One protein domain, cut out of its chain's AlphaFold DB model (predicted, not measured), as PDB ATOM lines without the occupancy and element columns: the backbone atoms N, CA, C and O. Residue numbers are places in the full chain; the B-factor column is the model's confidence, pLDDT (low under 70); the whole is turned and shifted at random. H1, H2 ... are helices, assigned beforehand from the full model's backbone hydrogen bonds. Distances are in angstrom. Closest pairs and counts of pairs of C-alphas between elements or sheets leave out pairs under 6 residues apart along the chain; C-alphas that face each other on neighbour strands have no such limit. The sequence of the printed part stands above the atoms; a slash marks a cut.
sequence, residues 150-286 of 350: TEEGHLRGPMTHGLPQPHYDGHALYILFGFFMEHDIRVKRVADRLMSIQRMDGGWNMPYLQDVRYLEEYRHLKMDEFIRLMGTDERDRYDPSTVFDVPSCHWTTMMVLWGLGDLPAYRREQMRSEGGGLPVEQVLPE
ATOM      1  N   THR A 150      -8.395  -5.881  15.824       95.38
ATOM      2  CA  THR A 150      -9.161  -4.799  16.448       95.38
ATOM      3  C   THR A 150      -8.278  -3.605  16.812       95.38
ATOM      4  O   THR A 150      -7.047  -3.687  16.830       95.38
ATOM      5  N   GLU A 151      -8.899  -2.478  17.156       94.31
ATOM      6  CA  GLU A 151      -8.183  -1.301  17.663       94.31
ATOM      7  C   GLU A 151      -7.430  -1.599  18.969       94.31
ATOM      8  O   GLU A 151      -6.310  -1.128  19.158       94.31
ATOM      9  N   GLU A 152      -7.975  -2.482  19.808       91.31
ATOM     10  CA  GLU A 152      -7.319  -2.988  21.020       91.31
ATOM     11  C   GLU A 152      -6.115  -3.902  20.724       91.31
ATOM     12  O   GLU A 152      -5.355  -4.232  21.628       91.31
ATOM     13  N   GLY A 153      -5.933  -4.338  19.473       94.38
ATOM     14  CA  GLY A 153      -4.766  -5.101  19.027       94.38
ATOM     15  C   GLY A 153      -4.916  -6.624  19.031       94.38
ATOM     16  O   GLY A 153      -3.963  -7.298  18.645       94.38
ATOM     17  N   HIS A 154      -6.071  -7.186  19.402       94.75
ATOM     18  CA  HIS A 154      -6.322  -8.631  19.273       94.75
ATOM     19  C   HIS A 154      -6.890  -8.997  17.911       94.75
ATOM     20  O   HIS A 154      -7.507  -8.170  17.238       94.75
ATOM     21  N   LEU A 155      -6.731 -10.254  17.519       95.12
ATOM     22  CA  LEU A 155      -7.287 -10.776  16.284       95.12
ATOM     23  C   LEU A 155      -8.691 -11.316  16.537       95.12
ATOM     24  O   LEU A 155      -8.954 -12.021  17.514       95.12
ATOM     25  N   ARG A 156      -9.613 -11.024  15.618       90.25
ATOM     26  CA  ARG A 156     -10.910 -11.699  15.590       90.25
ATOM     27  C   ARG A 156     -10.675 -13.177  15.267       90.25
ATOM     28  O   ARG A 156     -10.411 -13.558  14.121       90.25
ATOM     29  N   GLY A 157     -10.713 -14.003  16.308       88.50
ATOM     30  CA  GLY A 157     -10.704 -15.455  16.189       88.50
ATOM     31  C   GLY A 157     -11.964 -15.975  15.480       88.50
ATOM     32  O   GLY A 157     -12.847 -15.202  15.107       88.50
ATOM     33  N   PRO A 158     -12.094 -17.294  15.308       89.56
ATOM     34  CA  PRO A 158     -13.256 -17.932  14.693       89.56
ATOM     35  C   PRO A 158     -14.491 -17.977  15.607       89.56
ATOM     36  O   PRO A 158     -15.273 -18.917  15.543       89.56
ATOM     37  N   MET A 159     -14.666 -16.992  16.484       86.94
ATOM     38  CA  MET A 159     -15.783 -16.935  17.423       86.94
ATOM     39  C   MET A 159     -16.747 -15.826  17.012       86.94
ATOM     40  O   MET A 159     -16.333 -14.723  16.662       86.94
ATOM     41  N   THR A 160     -18.049 -16.102  17.084       84.25
ATOM     42  CA  THR A 160     -19.100 -15.173  16.632       84.25
ATOM     43  C   THR A 160     -19.269 -13.953  17.537       84.25
ATOM     44  O   THR A 160     -19.724 -12.912  17.074       84.25
ATOM     45  N   HIS A 161     -18.889 -14.058  18.811       84.88
ATOM     46  CA  HIS A 161     -19.114 -13.014  19.815       84.88
ATOM     47  C   HIS A 161     -18.070 -11.885  19.800       84.88
ATOM     48  O   HIS A 161     -18.268 -10.873  20.462       84.88
ATOM     49  N   GLY A 162     -16.950 -12.038  19.082       84.12
ATOM     50  CA  GLY A 162     -15.944 -10.976  18.928       84.12
ATOM     51  C   GLY A 162     -15.224 -10.544  20.214       84.12
ATOM     52  O   GLY A 162     -14.551  -9.517  20.209       84.12
ATOM     53  N   LEU A 163     -15.356 -11.306  21.305       89.12
ATOM     54  CA  LEU A 163     -14.601 -11.065  22.539       89.12
ATOM     55  C   LEU A 163     -13.144 -11.501  22.334       89.12
ATOM     56  O   LEU A 163     -12.912 -12.444  21.571       89.12
ATOM     57  N   PRO A 164     -12.168 -10.887  23.023       91.25
ATOM     58  CA  PRO A 164     -10.775 -11.297  22.933       91.25
ATOM     59  C   PRO A 164     -10.576 -12.772  23.276       91.25
ATOM     60  O   PRO A 164     -11.122 -13.264  24.263       91.25
ATOM     61  N   GLN A 165      -9.766 -13.474  22.487       93.25
ATOM     62  CA  GLN A 165      -9.461 -14.892  22.687       93.25
ATOM     63  C   GLN A 165      -7.942 -15.101  22.614       93.25
ATOM     64  O   GLN A 165      -7.421 -15.415  21.540       93.25
ATOM     65  N   PRO A 166      -7.210 -14.953  23.733       95.38
ATOM     66  CA  PRO A 166      -5.746 -14.994  23.724       95.38
ATOM     67  C   PRO A 166      -5.159 -16.286  23.149       95.38
ATOM     68  O   PRO A 166      -4.098 -16.265  22.540       95.38
ATOM     69  N   HIS A 167      -5.865 -17.413  23.257       95.75
ATOM     70  CA  HIS A 167      -5.420 -18.669  22.655       95.75
ATOM     71  C   HIS A 167      -5.433 -18.629  21.117       95.75
ATOM     72  O   HIS A 167      -4.578 -19.247  20.486       95.75
ATOM     73  N   TYR A 168      -6.367 -17.894  20.499       96.31
ATOM     74  CA  TYR A 168      -6.351 -17.661  19.054       96.31
ATOM     75  C   TYR A 168      -5.310 -16.615  18.664       96.31
ATOM     76  O   TYR A 168      -4.659 -16.805  17.642       96.31
ATOM     77  N   ASP A 169      -5.092 -15.581  19.482       96.88
ATOM     78  CA  ASP A 169      -3.992 -14.627  19.279       96.88
ATOM     79  C   ASP A 169      -2.629 -15.354  19.289       96.88
ATOM     80  O   ASP A 169      -1.824 -15.178  18.378       96.88
ATOM     81  N   GLY A 170      -2.394 -16.242  20.262       97.00
ATOM     82  CA  GLY A 170      -1.188 -17.074  20.337       97.00
ATOM     83  C   GLY A 170      -1.044 -18.024  19.144       97.00
ATOM     84  O   GLY A 170       0.006 -18.082  18.508       97.00
ATOM     85  N   HIS A 171      -2.128 -18.706  18.763       96.75
ATOM     86  CA  HIS A 171      -2.145 -19.553  17.568       96.75
ATOM     87  C   HIS A 171      -1.824 -18.762  16.290       96.75
ATOM     88  O   HIS A 171      -1.059 -19.215  15.440       96.75
ATOM     89  N   ALA A 172      -2.394 -17.566  16.151       97.38
ATOM     90  CA  ALA A 172      -2.110 -16.682  15.038       97.38
ATOM     91  C   ALA A 172      -0.649 -16.240  15.022       97.38
ATOM     92  O   ALA A 172      -0.043 -16.275  13.958       97.38
ATOM     93  N   LEU A 173      -0.072 -15.857  16.167       97.38
ATOM     94  CA  LEU A 173       1.343 -15.491  16.249       97.38
ATOM     95  C   LEU A 173       2.253 -16.629  15.787       97.38
ATOM     96  O   LEU A 173       3.152 -16.379  14.990       97.38
ATOM     97  N   TYR A 174       1.970 -17.866  16.203       96.88
ATOM     98  CA  TYR A 174       2.705 -19.042  15.731       96.88
ATOM     99  C   TYR A 174       2.664 -19.155  14.198       96.88
ATOM    100  O   TYR A 174       3.696 -19.285  13.541       96.88
ATOM    101  N   ILE A 175       1.473 -19.019  13.603       97.56
ATOM    102  CA  ILE A 175       1.306 -19.028  12.144       97.56
ATOM    103  C   ILE A 175       2.087 -17.872  11.496       97.56
ATOM    104  O   ILE A 175       2.851 -18.087  10.558       97.56
ATOM    105  N   LEU A 176       1.906 -16.647  11.987       97.69
ATOM    106  CA  LEU A 176       2.474 -15.427  11.416       97.69
ATOM    107  C   LEU A 176       4.009 -15.436  11.467       97.69
ATOM    108  O   LEU A 176       4.646 -15.137  10.458       97.69
ATOM    109  N   PHE A 177       4.612 -15.838  12.587       96.06
ATOM    110  CA  PHE A 177       6.066 -16.000  12.686       96.06
ATOM    111  C   PHE A 177       6.582 -17.171  11.856       96.06
ATOM    112  O   PHE A 177       7.657 -17.067  11.264       96.06
ATOM    113  N   GLY A 178       5.820 -18.262  11.756       94.69
ATOM    114  CA  GLY A 178       6.146 -19.378  10.872       94.69
ATOM    115  C   GLY A 178       6.224 -18.980   9.393       94.69
ATOM    116  O   GLY A 178       7.012 -19.551   8.643       94.69
ATOM    117  N   PHE A 179       5.459 -17.964   8.983       97.00
ATOM    118  CA  PHE A 179       5.464 -17.394   7.631       97.00
ATOM    119  C   PHE A 179       6.293 -16.107   7.485       97.00
ATOM    120  O   PHE A 179       6.145 -15.393   6.492       97.00
ATOM    121  N   PHE A 180       7.189 -15.826   8.430       95.38
ATOM    122  CA  PHE A 180       8.119 -14.694   8.379       95.38
ATOM    123  C   PHE A 180       7.451 -13.299   8.410       95.38
ATOM    124  O   PHE A 180       7.920 -12.349   7.777       95.38
ATOM    125  N   MET A 181       6.322 -13.163   9.118       96.81
ATOM    126  CA  MET A 181       5.582 -11.898   9.264       96.81
ATOM    127  C   MET A 181       6.010 -11.079  10.500       96.81
ATOM    128  O   MET A 181       5.335 -10.117  10.862       96.81
ATOM    129  N   GLU A 182       7.119 -11.411  11.169       94.00
ATOM    130  CA  GLU A 182       7.545 -10.798  12.443       94.00
ATOM    131  C   GLU A 182       7.784  -9.284  12.397       94.00
ATOM    132  O   GLU A 182       7.789  -8.623  13.436       94.00
ATOM    133  N   HIS A 183       8.012  -8.729  11.209       94.81
ATOM    134  CA  HIS A 183       8.278  -7.304  11.021       94.81
ATOM    135  C   HIS A 183       7.012  -6.473  10.796       94.81
ATOM    136  O   HIS A 183       7.091  -5.244  10.760       94.81
ATOM    137  N   ASP A 184       5.848  -7.108  10.660       97.31
ATOM    138  CA  ASP A 184       4.584  -6.392  10.542       97.31
ATOM    139  C   ASP A 184       4.172  -5.797  11.901       97.31
ATOM    140  O   ASP A 184       4.097  -6.481  12.926       97.31
ATOM    141  N   ILE A 185       3.880  -4.494  11.918       97.00
ATOM    142  CA  ILE A 185       3.522  -3.766  13.143       97.00
ATOM    143  C   ILE A 185       2.256  -4.319  13.812       97.00
ATOM    144  O   ILE A 185       2.135  -4.268  15.036       97.00
ATOM    145  N   ARG A 186       1.322  -4.882  13.036       98.00
ATOM    146  CA  ARG A 186       0.103  -5.518  13.550       98.00
ATOM    147  C   ARG A 186       0.450  -6.764  14.352       98.00
ATOM    148  O   ARG A 186      -0.101  -6.947  15.433       98.00
ATOM    149  N   VAL A 187       1.410  -7.562  13.884       97.38
ATOM    150  CA  VAL A 187       1.897  -8.766  14.581       97.38
ATOM    151  C   VAL A 187       2.530  -8.386  15.916       97.38
ATOM    152  O   VAL A 187       2.188  -8.962  16.948       97.38
ATOM    153  N   LYS A 188       3.373  -7.345  15.925       95.31
ATOM    154  CA  LYS A 188       3.948  -6.816  17.167       95.31
ATOM    155  C   LYS A 188       2.862  -6.375  18.155       95.31
ATOM    156  O   LYS A 188       2.936  -6.726  19.325       95.31
ATOM    157  N   ARG A 189       1.821  -5.677  17.688       96.81
ATOM    158  CA  ARG A 189       0.690  -5.260  18.538       96.81
ATOM    159  C   ARG A 189      -0.045  -6.440  19.177       96.81
ATOM    160  O   ARG A 189      -0.448  -6.315  20.328       96.81
ATOM    161  N   VAL A 190      -0.202  -7.566  18.472       97.06
ATOM    162  CA  VAL A 190      -0.794  -8.784  19.061       97.06
ATOM    163  C   VAL A 190       0.089  -9.305  20.198       97.06
ATOM    164  O   VAL A 190      -0.417  -9.581  21.283       97.06
ATOM    165  N   ALA A 191       1.404  -9.401  19.975       96.06
ATOM    166  CA  ALA A 191       2.349  -9.864  20.990       96.06
ATOM    167  C   ALA A 191       2.401  -8.926  22.210       96.06
ATOM    168  O   ALA A 191       2.256  -9.390  23.339       96.06
ATOM    169  N   ASP A 192       2.524  -7.614  21.985       94.00
ATOM    170  CA  ASP A 192       2.530  -6.593  23.042       94.00
ATOM    171  C   ASP A 192       1.234  -6.663  23.870       94.00
ATOM    172  O   ASP A 192       1.266  -6.635  25.102       94.00
ATOM    173  N   ARG A 193       0.085  -6.836  23.201       94.31
ATOM    174  CA  ARG A 193      -1.201  -7.016  23.872       94.31
ATOM    175  C   ARG A 193      -1.217  -8.275  24.734       94.31
ATOM    176  O   ARG A 193      -1.627  -8.185  25.887       94.31
ATOM    177  N   LEU A 194      -0.797  -9.428  24.206       94.56
ATOM    178  CA  LEU A 194      -0.748 -10.677  24.976       94.56
ATOM    179  C   LEU A 194       0.091 -10.510  26.243       94.56
ATOM    180  O   LEU A 194      -0.368 -10.885  27.319       94.56
ATOM    181  N   MET A 195       1.259  -9.877  26.146       92.75
ATOM    182  CA  MET A 195       2.093  -9.593  27.317       92.75
ATOM    183  C   MET A 195       1.389  -8.676  28.325       92.75
ATOM    184  O   MET A 195       1.470  -8.915  29.524       92.75
ATOM    185  N   SER A 196       0.646  -7.665  27.862       90.44
ATOM    186  CA  SER A 196      -0.067  -6.735  28.753       90.44
ATOM    187  C   SER A 196      -1.212  -7.366  29.559       90.44
ATOM    188  O   SER A 196      -1.637  -6.791  30.556       90.44
ATOM    189  N   ILE A 197      -1.714  -8.533  29.138       90.19
ATOM    190  CA  ILE A 197      -2.829  -9.240  29.790       90.19
ATOM    191  C   ILE A 197      -2.393 -10.536  30.494       90.19
ATOM    192  O   ILE A 197      -3.244 -11.364  30.827       90.19
ATOM    193  N   GLN A 198      -1.086 -10.743  30.682       92.31
ATOM    194  CA  GLN A 198      -0.562 -11.868  31.458       92.31
ATOM    195  C   GLN A 198      -1.035 -11.767  32.919       92.31
ATOM    196  O   GLN A 198      -1.096 -10.679  33.493       92.31
ATOM    197  N   ARG A 199      -1.417 -12.901  33.515       89.06
ATOM    198  CA  ARG A 199      -1.899 -12.985  34.902       89.06
ATOM    199  C   ARG A 199      -0.736 -13.008  35.900       89.06
ATOM    200  O   ARG A 199       0.412 -13.239  35.524       89.06
ATOM    201  N   MET A 200      -1.036 -12.809  37.189       90.06
ATOM    202  CA  MET A 200      -0.016 -12.841  38.253       90.06
ATOM    203  C   MET A 200       0.689 -14.197  38.382       90.06
ATOM    204  O   MET A 200       1.833 -14.247  38.822       90.06
ATOM    205  N   ASP A 201       0.026 -15.287  37.988       89.62
ATOM    206  CA  ASP A 201       0.597 -16.639  37.968       89.62
ATOM    207  C   ASP A 201       1.481 -16.918  36.730       89.62
ATOM    208  O   ASP A 201       1.971 -18.036  36.558       89.62
ATOM    209  N   GLY A 202       1.694 -15.917  35.865       92.06
ATOM    210  CA  GLY A 202       2.476 -16.018  34.632       92.06
ATOM    211  C   GLY A 202       1.713 -16.615  33.445       92.06
ATOM    212  O   GLY A 202       2.247 -16.669  32.337       92.06
ATOM    213  N   GLY A 203       0.469 -17.054  33.632       93.38
ATOM    214  CA  GLY A 203      -0.340 -17.614  32.557       93.38
ATOM    215  C   GLY A 203      -1.272 -16.605  31.882       93.38
ATOM    216  O   GLY A 203      -1.201 -15.389  32.071       93.38
ATOM    217  N   TRP A 204      -2.179 -17.151  31.070       93.69
ATOM    218  CA  TRP A 204      -3.244 -16.409  30.404       93.69
ATOM    219  C   TRP A 204      -4.595 -17.077  30.620       93.69
ATOM    220  O   TRP A 204      -4.727 -18.303  30.588       93.69
ATOM    221  N   ASN A 205      -5.630 -16.253  30.756       91.88
ATOM    222  CA  ASN A 205      -7.020 -16.697  30.788       91.88
ATOM    223  C   ASN A 205      -7.753 -16.289  29.501       91.88
ATOM    224  O   ASN A 205      -7.233 -15.491  28.725       91.88
ATOM    225  N   MET A 206      -8.952 -16.823  29.249       87.69
ATOM    226  CA  MET A 206      -9.867 -16.239  28.259       87.69
ATOM    227  C   MET A 206     -10.663 -15.116  28.923       87.69
ATOM    228  O   MET A 206     -11.572 -15.439  29.703       87.69
ATOM    229  N   PRO A 207     -10.368 -13.834  28.613       77.94
ATOM    230  CA  PRO A 207     -11.081 -12.727  29.209       77.94
ATOM    231  C   PRO A 207     -12.573 -12.900  28.982       77.94
ATOM    232  O   PRO A 207     -12.975 -13.404  27.924       77.94
ATOM    233  N   TYR A 208     -13.381 -12.483  29.950       79.00
ATOM    234  CA  TYR A 208     -14.841 -12.569  29.906       79.00
ATOM    235  C   TYR A 208     -15.379 -14.010  30.035       79.00
ATOM    236  O   TYR A 208     -16.206 -14.278  30.891       79.00
ATOM    237  N   LEU A 209     -14.911 -14.978  29.239       75.94
ATOM    238  CA  LEU A 209     -15.464 -16.342  29.249       75.94
ATOM    239  C   LEU A 209     -15.126 -17.118  30.525       75.94
ATOM    240  O   LEU A 209     -15.957 -17.863  31.047       75.94
ATOM    241  N   GLN A 210     -13.889 -16.996  31.000       77.62
ATOM    242  CA  GLN A 210     -13.439 -17.729  32.182       77.62
ATOM    243  C   GLN A 210     -13.537 -16.884  33.443       77.62
ATOM    244  O   GLN A 210     -13.856 -17.437  34.490       77.62
ATOM    245  N   ASP A 211     -13.372 -15.565  33.336       74.75
ATOM    246  CA  ASP A 211     -13.452 -14.663  34.488       74.75
ATOM    247  C   ASP A 211     -14.850 -14.664  35.130       74.75
ATOM    248  O   ASP A 211     -14.963 -14.606  36.349       74.75
ATOM    249  N   VAL A 212     -15.919 -14.874  34.349       71.62
ATOM    250  CA  VAL A 212     -17.305 -15.005  34.853       71.62
ATOM    251  C   VAL A 212     -17.471 -16.086  35.910       71.62
ATOM    252  O   VAL A 212     -18.318 -15.964  36.791       71.62
ATOM    253  N   ARG A 213     -16.675 -17.157  35.841       72.75
ATOM    254  CA  ARG A 213     -16.747 -18.227  36.842       72.75
ATOM    255  C   ARG A 213     -16.181 -17.802  38.194       72.75
ATOM    256  O   ARG A 213     -16.497 -18.444  39.190       72.75
ATOM    257  N   TYR A 214     -15.357 -16.760  38.212       77.44
ATOM    258  CA  TYR A 214     -14.657 -16.275  39.396       77.44
ATOM    259  C   TYR A 214     -15.250 -14.972  39.945       77.44
ATOM    260  O   TYR A 214     -15.033 -14.664  41.112       77.44
ATOM    261  N   LEU A 215     -16.033 -14.242  39.146       81.00
ATOM    262  CA  LEU A 215     -16.691 -13.001  39.554       81.00
ATOM    263  C   LEU A 215     -18.085 -13.257  40.132       81.00
ATOM    264  O   LEU A 215     -18.942 -13.887  39.504       81.00
ATOM    265  N   GLU A 216     -18.321 -12.754  41.340       85.31
ATOM    266  CA  GLU A 216     -19.547 -13.014  42.096       85.31
ATOM    267  C   GLU A 216     -20.789 -12.405  41.429       85.31
ATOM    268  O   GLU A 216     -21.862 -13.005  41.452       85.31
ATOM    269  N   GLU A 217     -20.643 -11.267  40.759       85.06
ATOM    270  CA  GLU A 217     -21.708 -10.588  40.023       85.06
ATOM    271  C   GLU A 217     -22.186 -11.362  38.781       85.06
ATOM    272  O   GLU A 217     -23.348 -11.237  38.387       85.06
ATOM    273  N   TYR A 218     -21.327 -12.197  38.184       86.00
ATOM    274  CA  TYR A 218     -21.627 -12.910  36.937       86.00
ATOM    275  C   TYR A 218     -21.795 -14.424  37.112       86.00
ATOM    276  O   TYR A 218     -22.314 -15.074  36.203       86.00
ATOM    277  N   ARG A 219     -21.452 -14.993  38.278       86.75
ATOM    278  CA  ARG A 219     -21.491 -16.446  38.569       86.75
ATOM    279  C   ARG A 219     -22.820 -17.149  38.258       86.75
ATOM    280  O   ARG A 219     -22.861 -18.372  38.145       86.75
ATOM    281  N   HIS A 220     -23.921 -16.398  38.191       87.69
ATOM    282  CA  HIS A 220     -25.270 -16.916  37.955       87.69
ATOM    283  C   HIS A 220     -25.731 -16.813  36.495       87.69
ATOM    284  O   HIS A 220     -26.760 -17.396  36.150       87.69
ATOM    285  N   LEU A 221     -25.003 -16.083  35.646       88.00
ATOM    286  CA  LEU A 221     -25.362 -15.898  34.243       88.00
ATOM    287  C   LEU A 221     -24.986 -17.126  33.417       88.00
ATOM    288  O   LEU A 221     -23.914 -17.715  33.575       88.00
ATOM    289  N   LYS A 222     -25.850 -17.487  32.468       88.69
ATOM    290  CA  LYS A 222     -25.474 -18.446  31.424       88.69
ATOM    291  C   LYS A 222     -24.514 -17.784  30.439       88.69
ATOM    292  O   LYS A 222     -24.577 -16.579  30.211       88.69
ATOM    293  N   MET A 223     -23.688 -18.593  29.774       84.06
ATOM    294  CA  MET A 223     -22.703 -18.092  28.809       84.06
ATOM    295  C   MET A 223     -23.329 -17.206  27.718       84.06
ATOM    296  O   MET A 223     -22.820 -16.127  27.440       84.06
ATOM    297  N   ASP A 224     -24.471 -17.607  27.150       87.62
ATOM    298  CA  ASP A 224     -25.155 -16.815  26.116       87.62
ATOM    299  C   ASP A 224     -25.708 -15.483  26.643       87.62
ATOM    300  O   ASP A 224     -25.756 -14.500  25.905       87.62
ATOM    301  N   GLU A 225     -26.157 -15.441  27.900       89.12
ATOM    302  CA  GLU A 225     -26.650 -14.214  28.541       89.12
ATOM    303  C   GLU A 225     -25.494 -13.256  28.791       89.12
ATOM    304  O   GLU A 225     -25.588 -12.071  28.481       89.12
ATOM    305  N   PHE A 226     -24.376 -13.791  29.274       85.62
ATOM    306  CA  PHE A 226     -23.165 -13.028  29.495       85.62
ATOM    307  C   PHE A 226     -22.563 -12.497  28.186       85.62
ATOM    308  O   PHE A 226     -22.223 -11.323  28.104       85.62
ATOM    309  N   ILE A 227     -22.502 -13.307  27.124       86.19
ATOM    310  CA  ILE A 227     -22.059 -12.844  25.800       86.19
ATOM    311  C   ILE A 227     -22.932 -11.682  25.308       86.19
ATOM    312  O   ILE A 227     -22.406 -10.704  24.782       86.19
ATOM    313  N   ARG A 228     -24.258 -11.758  25.498       89.12
ATOM    314  CA  ARG A 228     -25.157 -10.642  25.165       89.12
ATOM    315  C   ARG A 228     -24.874  -9.415  26.023       89.12
ATOM    316  O   ARG A 228     -24.858  -8.318  25.481       89.12
ATOM    317  N   LEU A 229     -24.625  -9.600  27.321       88.31
ATOM    318  CA  LEU A 229     -24.275  -8.522  28.245       88.31
ATOM    319  C   LEU A 229     -22.976  -7.819  27.828       88.31
ATOM    320  O   LEU A 229     -22.935  -6.596  27.782       88.31
ATOM    321  N   MET A 230     -21.953  -8.575  27.427       86.81
ATOM    322  CA  MET A 230     -20.691  -8.026  26.913       86.81
ATOM    323  C   MET A 230     -20.816  -7.398  25.515       86.81
ATOM    324  O   MET A 230     -19.867  -6.791  25.020       86.81
ATOM    325  N   GLY A 231     -21.976  -7.529  24.868       85.69
ATOM    326  CA  GLY A 231     -22.347  -6.764  23.676       85.69
ATOM    327  C   GLY A 231     -22.983  -5.403  23.984       85.69
ATOM    328  O   GLY A 231     -23.395  -4.714  23.054       85.69
ATOM    329  N   THR A 232     -23.099  -5.038  25.264       88.50
ATOM    330  CA  THR A 232     -23.623  -3.749  25.746       88.50
ATOM    331  C   THR A 232     -22.515  -2.911  26.387       88.50
ATOM    332  O   THR A 232     -21.402  -3.402  26.577       88.50
ATOM    333  N   ASP A 233     -22.842  -1.685  26.797       87.19
ATOM    334  CA  ASP A 233     -21.941  -0.769  27.518       87.19
ATOM    335  C   ASP A 233     -21.419  -1.344  28.853       87.19
ATOM    336  O   ASP A 233     -20.451  -0.841  29.418       87.19
ATOM    337  N   GLU A 234     -22.016  -2.430  29.361       84.81
ATOM    338  CA  GLU A 234     -21.498  -3.149  30.531       84.81
ATOM    339  C   GLU A 234     -20.076  -3.682  30.294       84.81
ATOM    340  O   GLU A 234     -19.294  -3.774  31.238       84.81
ATOM    341  N   ARG A 235     -19.707  -3.970  29.037       83.44
ATOM    342  CA  ARG A 235     -18.339  -4.366  28.679       83.44
ATOM    343  C   ARG A 235     -17.308  -3.338  29.136       83.44
ATOM    344  O   ARG A 235     -16.261  -3.734  29.630       83.44
ATOM    345  N   ASP A 236     -17.611  -2.050  29.013       83.88
ATOM    346  CA  ASP A 236     -16.667  -0.972  29.332       83.88
ATOM    347  C   ASP A 236     -16.455  -0.810  30.844       83.88
ATOM    348  O   ASP A 236     -15.498  -0.174  31.285       83.88
ATOM    349  N   ARG A 237     -17.338  -1.398  31.659       82.12
ATOM    350  CA  ARG A 237     -17.191  -1.442  33.119       82.12
ATOM    351  C   ARG A 237     -16.244  -2.547  33.564       82.12
ATOM    352  O   ARG A 237     -15.726  -2.480  34.676       82.12
ATOM    353  N   TYR A 238     -16.042  -3.551  32.716       79.06
ATOM    354  CA  TYR A 238     -15.152  -4.659  32.986       79.06
ATOM    355  C   TYR A 238     -13.766  -4.379  32.408       79.06
ATOM    356  O   TYR A 238     -13.558  -4.395  31.195       79.06
ATOM    357  N   ASP A 239     -12.797  -4.170  33.292       79.75
ATOM    358  CA  ASP A 239     -11.394  -4.049  32.921       79.75
ATOM    359  C   ASP A 239     -10.668  -5.372  33.224       79.75
ATOM    360  O   ASP A 239     -10.468  -5.697  34.400       79.75
ATOM    361  N   PRO A 240     -10.231  -6.143  32.206       75.44
ATOM    362  CA  PRO A 240      -9.482  -7.383  32.407       75.44
ATOM    363  C   PRO A 240      -8.201  -7.214  33.236       75.44
ATOM    364  O   PRO A 240      -7.722  -8.201  33.801       75.44
ATOM    365  N   SER A 241      -7.649  -5.996  33.305       75.94
ATOM    366  CA  SER A 241      -6.485  -5.662  34.129       75.94
ATOM    367  C   SER A 241      -6.822  -5.502  35.619       75.94
ATOM    368  O   SER A 241      -5.938  -5.365  36.451       75.94
ATOM    369  N   THR A 242      -8.093  -5.566  36.011       82.19
ATOM    370  CA  THR A 242      -8.477  -5.516  37.434       82.19
ATOM    371  C   THR A 242      -8.596  -6.894  38.083       82.19
ATOM    372  O   THR A 242      -8.695  -6.981  39.301       82.19
ATOM    373  N   VAL A 243      -8.523  -7.972  37.292       81.75
ATOM    374  CA  VAL A 243      -8.756  -9.362  37.734       81.75
ATOM    375  C   VAL A 243      -7.530 -10.262  37.522       81.75
ATOM    376  O   VAL A 243      -7.619 -11.382  37.013       81.75
ATOM    377  N   PHE A 244      -6.336  -9.753  37.834       82.25
ATOM    378  CA  PHE A 244      -5.082 -10.497  37.647       82.25
ATOM    379  C   PHE A 244      -4.909 -11.702  38.586       82.25
ATOM    380  O   PHE A 244      -4.035 -12.534  38.335       82.25
ATOM    381  N   ASP A 245      -5.718 -11.781  39.640       85.00
ATOM    382  CA  ASP A 245      -5.773 -12.850  40.638       85.00
ATOM    383  C   ASP A 245      -6.600 -14.064  40.185       85.00
ATOM    384  O   ASP A 245      -6.526 -15.130  40.799       85.00
ATOM    385  N   VAL A 246      -7.357 -13.932  39.092       86.69
ATOM    386  CA  VAL A 246      -8.088 -15.049  38.492       86.69
ATOM    387  C   VAL A 246      -7.099 -16.077  37.924       86.69
ATOM    388  O   VAL A 246      -6.241 -15.702  37.116       86.69
ATOM    389  N   PRO A 247      -7.242 -17.375  38.269       89.75
ATOM    390  CA  PRO A 247      -6.355 -18.422  37.781       89.75
ATOM    391  C   PRO A 247      -6.283 -18.484  36.258       89.75
ATOM    392  O   PRO A 247      -7.295 -18.383  35.554       89.75
ATOM    393  N   SER A 248      -5.083 -18.725  35.745       91.81
ATOM    394  CA  SER A 248      -4.879 -18.911  34.318       91.81
ATOM    395  C   SER A 248      -5.484 -20.205  33.791       91.81
ATOM    396  O   SER A 248      -5.584 -21.232  34.465       91.81
ATOM    397  N   CYS A 249      -5.836 -20.187  32.509       92.19
ATOM    398  CA  CYS A 249      -6.262 -21.378  31.800       92.19
ATOM    399  C   CYS A 249      -5.052 -22.078  31.189       92.19
ATOM    400  O   CYS A 249      -4.345 -21.495  30.366       92.19
ATOM    401  N   HIS A 250      -4.856 -23.354  31.521       92.62
ATOM    402  CA  HIS A 250      -3.741 -24.144  30.995       92.62
ATOM    403  C   HIS A 250      -3.702 -24.165  29.458       92.62
ATOM    404  O   HIS A 250      -2.658 -23.924  28.857       92.62
ATOM    405  N   TRP A 251      -4.851 -24.383  28.809       93.38
ATOM    406  CA  TRP A 251      -4.943 -24.399  27.346       93.38
ATOM    407  C   TRP A 251      -4.578 -23.047  26.724       93.38
ATOM    408  O   TRP A 251      -3.771 -22.983  25.798       93.38
ATOM    409  N   THR A 252      -5.136 -21.958  27.257       94.75
ATOM    410  CA  THR A 252      -4.849 -20.606  26.763       94.75
ATOM    411  C   THR A 252      -3.388 -20.242  26.954       94.75
ATOM    412  O   THR A 252      -2.752 -19.767  26.018       94.75
ATOM    413  N   THR A 253      -2.849 -20.545  28.133       95.44
ATOM    414  CA  THR A 253      -1.437 -20.355  28.457       95.44
ATOM    415  C   THR A 253      -0.556 -21.085  27.455       95.44
ATOM    416  O   THR A 253       0.332 -20.475  26.872       95.44
ATOM    417  N   MET A 254      -0.849 -22.356  27.161       95.69
ATOM    418  CA  MET A 254      -0.042 -23.114  26.211       95.69
ATOM    419  C   MET A 254      -0.063 -22.533  24.796       95.69
ATOM    420  O   MET A 254       0.983 -22.450  24.160       95.69
ATOM    421  N   MET A 255      -1.226 -22.103  24.307       96.25
ATOM    422  CA  MET A 255      -1.330 -21.517  22.968       96.25
ATOM    423  C   MET A 255      -0.624 -20.161  22.865       96.25
ATOM    424  O   MET A 255      -0.012 -19.866  21.839       96.25
ATOM    425  N   VAL A 256      -0.682 -19.346  23.921       96.06
ATOM    426  CA  VAL A 256       0.040 -18.069  23.981       96.06
ATOM    427  C   VAL A 256       1.547 -18.298  24.041       96.06
ATOM    428  O   VAL A 256       2.274 -17.705  23.247       96.06
ATOM    429  N   LEU A 257       2.011 -19.208  24.901       94.81
ATOM    430  CA  LEU A 257       3.423 -19.590  24.974       94.81
ATOM    431  C   LEU A 257       3.936 -20.125  23.638       94.81
ATOM    432  O   LEU A 257       5.049 -19.797  23.243       94.81
ATOM    433  N   TRP A 258       3.125 -20.905  22.921       92.62
ATOM    434  CA  TRP A 258       3.506 -21.418  21.609       92.62
ATOM    435  C   TRP A 258       3.710 -20.290  20.588       92.62
ATOM    436  O   TRP A 258       4.714 -20.273  19.882       92.62
ATOM    437  N   GLY A 259       2.806 -19.308  20.552       94.81
ATOM    438  CA  GLY A 259       2.947 -18.142  19.678       94.81
ATOM    439  C   GLY A 259       4.121 -17.235  20.044       94.81
ATOM    440  O   GLY A 259       4.867 -16.804  19.169       94.81
ATOM    441  N   LEU A 260       4.297 -16.939  21.333       93.50
ATOM    442  CA  LEU A 260       5.353 -16.041  21.812       93.50
ATOM    443  C   LEU A 260       6.742 -16.687  21.776       93.50
ATOM    444  O   LEU A 260       7.721 -15.994  21.502       93.50
ATOM    445  N   GLY A 261       6.838 -17.998  22.007       90.25
ATOM    446  CA  GLY A 261       8.101 -18.743  21.975       90.25
ATOM    447  C   GLY A 261       8.809 -18.679  20.619       90.25
ATOM    448  O   GLY A 261      10.037 -18.719  20.560       90.25
ATOM    449  N   ASP A 262       8.054 -18.470  19.539       83.75
ATOM    450  CA  ASP A 262       8.582 -18.370  18.178       83.75
ATOM    451  C   ASP A 262       9.127 -16.981  17.808       83.75
ATOM    452  O   ASP A 262       9.678 -16.804  16.711       83.75
ATOM    453  N   LEU A 263       9.045 -15.991  18.707       78.44
ATOM    454  CA  LEU A 263       9.640 -14.673  18.482       78.44
ATOM    455  C   LEU A 263      11.151 -14.805  18.193       78.44
ATOM    456  O   LEU A 263      11.880 -15.463  18.941       78.44
ATOM    457  N   PRO A 264      11.682 -14.112  17.166       71.31
ATOM    458  CA  PRO A 264      13.105 -14.181  16.819       71.31
ATOM    459  C   PRO A 264      14.060 -13.788  17.954       71.31
ATOM    460  O   PRO A 264      15.219 -14.199  17.964       71.31
ATOM    461  N   ALA A 265      13.615 -12.955  18.900       68.69
ATOM    462  CA  ALA A 265      14.390 -12.633  20.097       68.69
ATOM    463  C   ALA A 265      14.613 -13.883  20.967       68.69
ATOM    464  O   ALA A 265      15.767 -14.213  21.237       68.69
ATOM    465  N   TYR A 266      13.547 -14.626  21.278       63.41
ATOM    466  CA  TYR A 266      13.623 -15.858  22.068       63.41
ATOM    467  C   TYR A 266      14.353 -16.979  21.327       63.41
ATOM    468  O   TYR A 266      15.220 -17.617  21.916       63.41
ATOM    469  N   ARG A 267      14.127 -17.154  20.014       64.12
ATOM    470  CA  ARG A 267      14.897 -18.127  19.213       64.12
ATOM    471  C   ARG A 267      16.402 -17.848  19.233       64.12
ATOM    472  O   ARG A 267      17.199 -18.775  19.349       64.12
ATOM    473  N   ARG A 268      16.816 -16.577  19.150       61.75
ATOM    474  CA  ARG A 268      18.241 -16.199  19.210       61.75
ATOM    475  C   ARG A 268      18.853 -16.420  20.587       61.75
ATOM    476  O   ARG A 268      20.033 -16.745  20.664       61.75
ATOM    477  N   GLU A 269      18.084 -16.234  21.649       56.94
ATOM    478  CA  GLU A 269      18.531 -16.509  23.013       56.94
ATOM    479  C   GLU A 269      18.636 -18.019  23.274       56.94
ATOM    480  O   GLU A 269      19.659 -18.478  23.776       56.94
ATOM    481  N   GLN A 270      17.671 -18.805  22.785       52.69
ATOM    482  CA  GLN A 270      17.689 -20.270  22.837       52.69
ATOM    483  C   GLN A 270      18.828 -20.888  22.010       52.69
ATOM    484  O   GLN A 270      19.415 -21.880  22.421       52.69
ATOM    485  N   MET A 271      19.187 -20.298  20.862       49.25
ATOM    486  CA  MET A 271      20.361 -20.727  20.084       49.25
ATOM    487  C   MET A 271      21.695 -20.354  20.748       49.25
ATOM    488  O   MET A 271      22.722 -20.947  20.423       49.25
ATOM    489  N   ARG A 272      21.709 -19.352  21.638       49.03
ATOM    490  CA  ARG A 272      22.911 -18.935  22.381       49.03
ATOM    491  C   ARG A 272      23.108 -19.731  23.665       49.03
ATOM    492  O   ARG A 272      24.248 -19.886  24.093       49.03
ATOM    493  N   SER A 273      22.037 -20.229  24.278       48.34
ATOM    494  CA  SER A 273      22.144 -21.181  25.374       48.34
ATOM    495  C   SER A 273      22.378 -22.578  24.790       48.34
ATOM    496  O   SER A 273      21.467 -23.230  24.293       48.34
ATOM    497  N   GLU A 274      23.608 -23.096  24.876       42.50
ATOM    498  CA  GLU A 274      23.973 -24.467  24.448       42.50
ATOM    499  C   GLU A 274      23.206 -25.593  25.198       42.50
ATOM    500  O   GLU A 274      23.534 -26.771  25.078       42.50
ATOM    501  N   GLY A 275      22.169 -25.256  25.974       44.03
ATOM    502  CA  GLY A 275      21.362 -26.161  26.788       44.03
ATOM    503  C   GLY A 275      19.853 -26.120  26.531       44.03
ATOM    504  O   GLY A 275      19.127 -26.746  27.298       44.03
ATOM    505  N   GLY A 276      19.348 -25.408  25.514       35.97
ATOM    506  CA  GLY A 276      17.937 -25.493  25.091       35.97
ATOM    507  C   GLY A 276      16.889 -25.081  26.138       35.97
ATOM    508  O   GLY A 276      15.693 -25.272  25.914       35.97
ATOM    509  N   GLY A 277      17.314 -24.508  27.265       36.16
ATOM    510  CA  GLY A 277      16.429 -23.899  28.244       36.16
ATOM    511  C   GLY A 277      15.896 -22.596  27.672       36.16
ATOM    512  O   GLY A 277      16.659 -21.656  27.446       36.16
ATOM    513  N   LEU A 278      14.589 -22.545  27.425       42.09
ATOM    514  CA  LEU A 278      13.875 -21.274  27.382       42.09
ATOM    515  C   LEU A 278      14.234 -20.488  28.659       42.09
ATOM    516  O   LEU A 278      14.345 -21.114  29.719       42.09
ATOM    517  N   PRO A 279      14.298 -19.148  28.629       46.31
ATOM    518  CA  PRO A 279      14.131 -18.342  29.832       46.31
ATOM    519  C   PRO A 279      12.657 -18.425  30.265       46.31
ATOM    520  O   PRO A 279      11.949 -17.427  30.360       46.31
ATOM    521  N   VAL A 280      12.171 -19.654  30.491       47.25
ATOM    522  CA  VAL A 280      10.881 -19.934  31.113       47.25
ATOM    523  C   VAL A 280      10.812 -19.178  32.427       47.25
ATOM    524  O   VAL A 280       9.760 -18.661  32.724       47.25
ATOM    525  N   GLU A 281      11.925 -19.007  33.136       43.25
ATOM    526  CA  GLU A 281      12.018 -18.285  34.413       43.25
ATOM    527  C   GLU A 281      11.538 -16.819  34.354       43.25
ATOM    528  O   GLU A 281      11.146 -16.271  35.380       43.25
ATOM    529  N   GLN A 282      11.530 -16.171  33.178       48.88
ATOM    530  CA  GLN A 282      10.960 -14.821  33.023       48.88
ATOM    531  C   GLN A 282       9.464 -14.822  32.682       48.88
ATOM    532  O   GLN A 282       8.798 -13.806  32.870       48.88
ATOM    533  N   VAL A 283       8.934 -15.933  32.162       51.09
ATOM    534  CA  VAL A 283       7.537 -16.050  31.700       51.09
ATOM    535  C   VAL A 283       6.686 -16.886  32.660       51.09
ATOM    536  O   VAL A 283       5.496 -16.634  32.807       51.09
ATOM    537  N   LEU A 284       7.294 -17.848  33.345       44.69
ATOM    538  CA  LEU A 284       6.740 -18.667  34.408       44.69
ATOM    539  C   LEU A 284       7.621 -18.468  35.653       44.69
ATOM    540  O   LEU A 284       8.845 -18.571  35.547       44.69
ATOM    541  N   PRO A 285       7.040 -18.203  36.831       45.78
ATOM    542  CA  PRO A 285       7.805 -18.124  38.073       45.78
ATOM    543  C   PRO A 285       8.597 -19.423  38.327       45.78
ATOM    544  O   PRO A 285       8.159 -20.502  37.924       45.78
ATOM    545  N   GLU A 286       9.747 -19.318  39.013       40.97
ATOM    546  CA  GLU A 286      10.704 -20.422  39.264       40.97
ATOM    547  C   GLU A 286      10.074 -21.693  39.872       40.97
ATOM    548  O   GLU A 286      10.615 -22.789  39.720       40.97
TER     549      GLU A 286
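This is residues 150 to 286 of the 350 residues of an uncharacterized protein of Thermoplasmata archaeon (UniProt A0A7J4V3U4). A small three-helix bundle, H1 with H2 and H5, makes the body; two short helices, H3 and H4, form a head at one end of the long axis, and H6 with H7 makes a tail at the other. Long loops run between bundle and head, and after H6 the tail folds back. The printed part has 137 residues with seven named helices, H1 to H7 in chain order, and no named strand; it is all helix, though under half of the residues are in named elements. It is compact, radius of gyration of the C-alphas 16.1 A, with an elongated outline of 52 by 32 by 20 A.

H1, residues 166 to 178, is the longest helix at 18.1 A and begins at C-alpha 166 (-5.746, -14.994, 23.724). H2 is residues 185 to 196, 16.3 A, and H5 residues 250 to 261, 15.8 A. H3 is residues 223 to 229, H4 233 to 237, H6 264 to 272 and H7 280 to 283, ending at C-alpha 283 (7.537, -16.050, 31.700).

H1, H2 and H5 form an up and down bundle, each running against the one before it. H1 touches H5, closest C-alphas Gly 170 and Val 256 at 4.0 A, at a shallow tilt of 28 degrees, the same way. H1 and H2 form a hairpin and touch, closest C-alphas Asp 169 and Val 190 at 6.7 A, at a steep tilt of 41 degrees. H3 and H4 are close but not clearly touching, closest C-alphas Leu 229 and Arg 235 at 7.3 A. H5 and H6 are about perpendicular at 80 degrees and close but not clearly touching, closest C-alphas Gly 261 and Arg 267 at 7.4 A. H7 is apart from H5. Every O i to N i+4 pair is within hydrogen-bond range in H1, H2, H3, H5 and H6; H4 has 0 of 1, but 2 of 2 O i to N i+3 pairs, and H7 is too short for an i+4 pair.

The C-alphas farthest apart, Thr 232 and Glu 274, are 51.9 A apart. The printed part has no cut; the links H2 to H3 and H4 to H5 are long. Mean pLDDT of the printed part is 83.0, and residues 265 to 286 are under 70.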